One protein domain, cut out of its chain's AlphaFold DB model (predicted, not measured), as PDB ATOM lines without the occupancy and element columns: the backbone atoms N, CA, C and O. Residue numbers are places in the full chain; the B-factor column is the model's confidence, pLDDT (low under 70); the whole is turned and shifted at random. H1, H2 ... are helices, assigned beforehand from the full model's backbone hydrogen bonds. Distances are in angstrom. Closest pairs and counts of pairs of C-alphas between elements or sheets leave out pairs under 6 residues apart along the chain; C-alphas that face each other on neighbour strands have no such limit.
ATOM      1  N   ASP A   6     124.700 153.550 124.827       89.69
ATOM      2  CA  ASP A   6     123.242 153.650 124.988       89.69
ATOM      3  C   ASP A   6     122.819 153.723 126.462       89.69
ATOM      4  O   ASP A   6     122.075 154.618 126.853       89.69
ATOM      5  N   THR A   7     123.357 152.834 127.310       91.25
ATOM      6  CA  THR A   7     123.021 152.827 128.747       91.25
ATOM      7  C   THR A   7     123.590 154.021 129.516       91.25
ATOM      8  O   THR A   7     123.129 154.340 130.614       91.25
ATOM      9  N   ALA A   8     124.628 154.670 128.980       90.00
ATOM     10  CA  ALA A   8     125.171 155.899 129.540       90.00
ATOM     11  C   ALA A   8     124.314 157.114 129.151       90.00
ATOM     12  O   ALA A   8     124.112 157.991 129.990       90.00
ATOM     13  N   ILE A   9     123.794 157.145 127.919       87.56
ATOM     14  CA  ILE A   9     122.918 158.210 127.409       87.56
ATOM     15  C   ILE A   9     121.534 158.148 128.070       87.56
ATOM     16  O   ILE A   9     121.022 159.176 128.510       87.56
ATOM     17  N   ASP A  10     120.940 156.956 128.201       89.00
ATOM     18  CA  ASP A  10     119.604 156.784 128.797       89.00
ATOM     19  C   ASP A  10     119.588 156.858 130.342       89.00
ATOM     20  O   ASP A  10     118.524 156.882 130.965       89.00
ATOM     21  N   GLY A  11     120.770 156.903 130.970       87.25
ATOM     22  CA  GLY A  11     120.948 157.002 132.420       87.25
ATOM     23  C   GLY A  11     120.705 155.703 133.197       87.25
ATOM     24  O   GLY A  11     120.771 155.708 134.430       87.25
ATOM     25  N   SER A  12     120.451 154.580 132.524       91.88
ATOM     26  CA  SER A  12     120.285 153.270 133.164       91.88
ATOM     27  C   SER A  12     121.598 152.742 133.747       91.88
ATOM     28  O   SER A  12     121.567 152.002 134.733       91.88
ATOM     29  N   TYR A  13     122.751 153.153 133.207       92.12
ATOM     30  CA  TYR A  13     124.065 152.916 133.800       92.12
ATOM     31  C   TYR A  13     124.413 154.005 134.822       92.12
ATOM     32  O   TYR A  13     124.997 155.036 134.500       92.12
ATOM     33  N   SER A  14     124.102 153.747 136.095       90.81
ATOM     34  CA  SER A  14     124.182 154.727 137.195       90.81
ATOM     35  C   SER A  14     125.581 155.260 137.536       90.81
ATOM     36  O   SER A  14     125.703 156.186 138.336       90.81
ATOM     37  N   ILE A  15     126.640 154.676 136.970       92.31
ATOM     38  CA  ILE A  15     128.026 155.147 137.136       92.31
ATOM     39  C   ILE A  15     128.378 156.206 136.075       92.31
ATOM     40  O   ILE A  15     129.323 156.977 136.270       92.31
ATOM     41  N   ALA A  16     127.630 156.278 134.964       91.81
ATOM     42  CA  ALA A  16     127.797 157.341 133.982       91.81
ATOM     43  C   ALA A  16     127.538 158.706 134.630       91.81
ATOM     44  O   ALA A  16     126.656 158.868 135.474       91.81
ATOM     45  N   ARG A  17     128.325 159.703 134.225       93.62
ATOM     46  CA  ARG A  17     128.162 161.085 134.676       93.62
ATOM     47  C   ARG A  17     128.238 162.033 133.485       93.62
ATOM     48  O   ARG A  17     129.113 161.843 132.637       93.62
ATOM     49  N   PRO A  18     127.383 163.062 133.438       92.25
ATOM     50  CA  PRO A  18     127.486 164.088 132.416       92.25
ATOM     51  C   PRO A  18     128.783 164.889 132.582       92.25
ATOM     52  O   PRO A  18     129.267 165.108 133.698       92.25
ATOM     53  N   LEU A  19     129.335 165.338 131.457       93.50
ATOM     54  CA  LEU A  19     130.450 166.277 131.408       93.50
ATOM     55  C   LEU A  19     129.907 167.634 130.976       93.50
ATOM     56  O   LEU A  19     129.293 167.751 129.920       93.50
ATOM     57  N   PHE A  20     130.128 168.654 131.798       94.12
ATOM     58  CA  PHE A  20     129.634 170.000 131.539       94.12
ATOM     59  C   PHE A  20     130.782 170.957 131.239       94.12
ATOM     60  O   PHE A  20     131.844 170.889 131.860       94.12
ATOM     61  N   MET A  21     130.530 171.887 130.323       94.56
ATOM     62  CA  MET A  21     131.349 173.076 130.115       94.56
ATOM     63  C   MET A  21     130.551 174.289 130.584       94.56
ATOM     64  O   MET A  21     129.388 174.441 130.225       94.56
ATOM     65  N   TYR A  22     131.165 175.135 131.409       94.94
ATOM     66  CA  TYR A  22     130.503 176.299 131.991       94.94
ATOM     67  C   TYR A  22     131.059 177.593 131.409       94.94
ATOM     68  O   TYR A  22     132.273 177.752 131.270       94.94
ATOM     69  N   THR A  23     130.167 178.547 131.153       94.44
ATOM     70  CA  THR A  23     130.510 179.937 130.852       94.44
ATOM     71  C   THR A  23     129.839 180.853 131.870       94.44
ATOM     72  O   THR A  23     128.732 180.584 132.331       94.44
ATOM     73  N   ALA A  24     130.522 181.929 132.266       91.69
ATOM     74  CA  ALA A  24     129.991 182.868 133.262       91.69
ATOM     75  C   ALA A  24     128.808 183.700 132.726       91.69
ATOM     76  O   ALA A  24     127.986 184.185 133.495       91.69
ATOM     77  N   MET A  25     128.741 183.867 131.407       93.00
ATOM     78  CA  MET A  25     127.702 184.580 130.662       93.00
ATOM     79  C   MET A  25     127.361 183.768 129.402       93.00
ATOM     80  O   MET A  25     128.103 182.825 129.091       93.00
ATOM     81  N   PRO A  26     126.279 184.097 128.668       93.12
ATOM     82  CA  PRO A  26     126.038 183.511 127.354       93.12
ATOM     83  C   PRO A  26     127.306 183.585 126.485       93.12
ATOM     84  O   PRO A  26     127.972 184.623 126.476       93.12
ATOM     85  N   PRO A  27     127.708 182.481 125.836       94.19
ATOM     86  CA  PRO A  27     128.962 182.439 125.105       94.19
ATOM     87  C   PRO A  27     128.870 183.302 123.841       94.19
ATOM     88  O   PRO A  27     127.997 183.113 123.002       94.19
ATOM     89  N   GLU A  28     129.798 184.247 123.705       94.31
ATOM     90  CA  GLU A  28     129.884 185.175 122.572       94.31
ATOM     91  C   GLU A  28     131.251 185.072 121.881       94.31
ATOM     92  O   GLU A  28     132.212 184.504 122.417       94.31
ATOM     93  N   GLY A  29     131.351 185.625 120.668       96.00
ATOM     94  CA  GLY A  29     132.592 185.652 119.892       96.00
ATOM     95  C   GLY A  29     133.195 184.258 119.705       96.00
ATOM     96  O   GLY A  29     132.492 183.301 119.393       96.00
ATOM     97  N   ALA A  30     134.506 184.131 119.923       97.06
ATOM     98  CA  ALA A  30     135.217 182.862 119.754       97.06
ATOM     99  C   ALA A  30     134.723 181.752 120.702       97.06
ATOM    100  O   ALA A  30     134.758 180.581 120.335       97.06
ATOM    101  N   VAL A  31     134.244 182.106 121.901       96.56
ATOM    102  CA  VAL A  31     133.705 181.124 122.854       96.56
ATOM    103  C   VAL A  31     132.364 180.589 122.358       96.56
ATOM    104  O   VAL A  31     132.160 179.384 122.400       96.56
ATOM    105  N   GLY A  32     131.489 181.457 121.838       96.88
ATOM    106  CA  GLY A  32     130.231 181.053 121.192       96.88
ATOM    107  C   GLY A  32     130.470 180.091 120.036       96.88
ATOM    108  O   GLY A  32     129.956 178.980 120.051       96.88
ATOM    109  N   VAL A  33     131.367 180.465 119.118       97.88
ATOM    110  CA  VAL A  33     131.742 179.621 117.970       97.88
ATOM    111  C   VAL A  33     132.244 178.245 118.416       97.88
ATOM    112  O   VAL A  33     131.894 177.235 117.813       97.88
ATOM    113  N   TYR A  34     133.043 178.184 119.483       97.19
ATOM    114  CA  TYR A  34     133.507 176.909 120.021       97.19
ATOM    115  C   TYR A  34     132.382 176.091 120.667       97.19
ATOM    116  O   TYR A  34     132.336 174.879 120.469       97.19
ATOM    117  N   MET A  35     131.481 176.727 121.422       96.38
ATOM    118  CA  MET A  35     130.337 176.041 122.033       96.38
ATOM    119  C   MET A  35     129.383 175.482 120.972       96.38
ATOM    120  O   MET A  35     128.904 174.360 121.118       96.38
ATOM    121  N   ASP A  36     129.178 176.211 119.876       96.38
ATOM    122  CA  ASP A  36     128.393 175.731 118.738       96.38
ATOM    123  C   ASP A  36     129.096 174.560 118.034       96.38
ATOM    124  O   ASP A  36     128.465 173.554 117.717       96.38
ATOM    125  N   TRP A  37     130.418 174.645 117.836       96.88
ATOM    126  CA  TRP A  37     131.198 173.571 117.215       96.88
ATOM    127  C   TRP A  37     131.240 172.301 118.070       96.88
ATOM    128  O   TRP A  37     131.019 171.210 117.547       96.88
ATOM    129  N   ILE A  38     131.478 172.400 119.381       96.25
ATOM    130  CA  ILE A  38     131.564 171.205 120.231       96.25
ATOM    131  C   ILE A  38     130.211 170.494 120.362       96.25
ATOM    132  O   ILE A  38     130.176 169.277 120.524       96.25
ATOM    133  N   LEU A  39     129.099 171.230 120.263       95.19
ATOM    134  CA  LEU A  39     127.742 170.673 120.243       95.19
ATOM    135  C   LEU A  39     127.285 170.237 118.842       95.19
ATOM    136  O   LEU A  39     126.230 169.619 118.719       95.19
ATOM    137  N   SER A  40     128.054 170.541 117.795       95.81
ATOM    138  CA  SER A  40     127.766 170.096 116.431       95.81
ATOM    139  C   SER A  40     127.991 168.591 116.257       95.81
ATOM    140  O   SER A  40     128.686 167.954 117.050       95.81
ATOM    141  N   GLU A  41     127.452 168.029 115.175       95.81
ATOM    142  CA  GLU A  41     127.647 166.617 114.827       95.81
ATOM    143  C   GLU A  41     129.134 166.247 114.704       95.81
ATOM    144  O   GLU A  41     129.546 165.210 115.216       95.81
ATOM    145  N   GLU A  42     129.964 167.127 114.131       95.62
ATOM    146  CA  GLU A  42     131.416 166.923 114.034       95.62
ATOM    147  C   GLU A  42     132.056 166.779 115.425       95.62
ATOM    148  O   GLU A  42     132.759 165.802 115.698       95.62
ATOM    149  N   GLY A  43     131.780 167.725 116.329       95.88
ATOM    150  CA  GLY A  43     132.328 167.718 117.687       95.88
ATOM    151  C   GLY A  43     131.887 166.493 118.491       95.88
ATOM    152  O   GLY A  43     132.694 165.863 119.181       95.88
ATOM    153  N   GLN A  44     130.618 166.113 118.361       96.56
ATOM    154  CA  GLN A  44     130.055 164.944 119.032       96.56
ATOM    155  C   GLN A  44     130.599 163.622 118.462       96.56
ATOM    156  O   GLN A  44     130.884 162.704 119.235       96.56
ATOM    157  N   CYS A  45     130.843 163.538 117.152       95.94
ATOM    158  CA  CYS A  45     131.490 162.375 116.539       95.94
ATOM    159  C   CYS A  45     132.932 162.190 117.003       95.94
ATOM    160  O   CYS A  45     133.327 161.073 117.338       95.94
ATOM    161  N   ILE A  46     133.697 163.277 117.136       95.56
ATOM    162  CA  ILE A  46     135.054 163.212 117.696       95.56
ATOM    163  C   ILE A  46     135.019 162.627 119.117       95.56
ATOM    164  O   ILE A  46     135.826 161.763 119.457       95.56
ATOM    165  N   ILE A  47     134.087 163.073 119.961       94.31
ATOM    166  CA  ILE A  47     133.932 162.578 121.337       94.31
ATOM    167  C   ILE A  47     133.576 161.080 121.345       94.31
ATOM    168  O   ILE A  47     134.187 160.320 122.107       94.31
ATOM    169  N   LEU A  48     132.677 160.647 120.456       93.69
ATOM    170  CA  LEU A  48     132.324 159.236 120.281       93.69
ATOM    171  C   LEU A  48     133.538 158.383 119.885       93.69
ATOM    172  O   LEU A  48     133.804 157.361 120.520       93.69
ATOM    173  N   GLU A  49     134.337 158.827 118.911       94.31
ATOM    174  CA  GLU A  49     135.576 158.146 118.503       94.31
ATOM    175  C   GLU A  49     136.608 158.046 119.635       94.31
ATOM    176  O   GLU A  49     137.388 157.091 119.698       94.31
ATOM    177  N   LYS A  50     136.631 159.022 120.551       93.44
ATOM    178  CA  LYS A  50     137.491 158.988 121.745       93.44
ATOM    179  C   LYS A  50     136.944 158.101 122.868       93.44
ATOM    180  O   LYS A  50     137.627 157.949 123.881       93.44
ATOM    181  N   GLY A  51     135.771 157.492 122.694       90.75
ATOM    182  CA  GLY A  51     135.167 156.557 123.647       90.75
ATOM    183  C   GLY A  51     134.286 157.215 124.709       90.75
ATOM    184  O   GLY A  51     134.003 156.600 125.737       90.75
TER     185      GLY A  51
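Overview. This is residues 6 to 51 of the 61 residues of an uncharacterized protein of Gemmatimonadetes bacterium (UniProt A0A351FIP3). The domain is a loose, open loop, drawn out lengthwise: a small helix H1 begins it at one end, a long stretch without a named element, residues 10 to 28, runs along to the other end, and the chain folds back there through helices H2 and H3, which make a corner with each other. The space between this stretch and the two longer helices is hollow, and residues 10 to 15 stick out. The printed part has 46 residues, with three named helices in the order H1, H2, H3 and no named strand; the class is all helix. The whole is loose, with a radius of gyration of the C-alphas of 13.1 A, and its C-alphas span 37 by 23 by 14 A.

Arrangement. H1, residues 6 to 9, is apart from both H2, residues 29 to 39, and H3, residues 41 to 49. H2 and H3 are close but not clearly touching, with 2 pairs of C-alphas within 8 A; their closest C-alphas, those of Trp 37 and Gly 43, are 6.0 A apart. They run the same way at a steep tilt of 56 degrees. In H2 and H3 every O i to N i+4 pair is within hydrogen-bond range; H1 is too short for such a pair, and its one O i to N i+3 pair is within range.

Along the chain. H1 runs from Asp 6, C-alpha at (123.242, 153.650, 124.988), to Ile 9. H2 runs from Gly 29, C-alpha at (132.592, 185.652, 119.892), to Leu 39, 15.7 A from first to last C-alpha. H3 runs 12.2 A, from Glu 41 to Glu 49, C-alpha at (135.576, 158.146, 118.503).

Size, cuts and confidence. The two C-alphas farthest apart, those of Ser 12 and Gly 29, are 37.1 A apart. The link from H1 to H2 is long, 19 residues, and that from H2 to H3 is tight. The printed part has no cut, and no printed residue of the model has a pLDDT under 70.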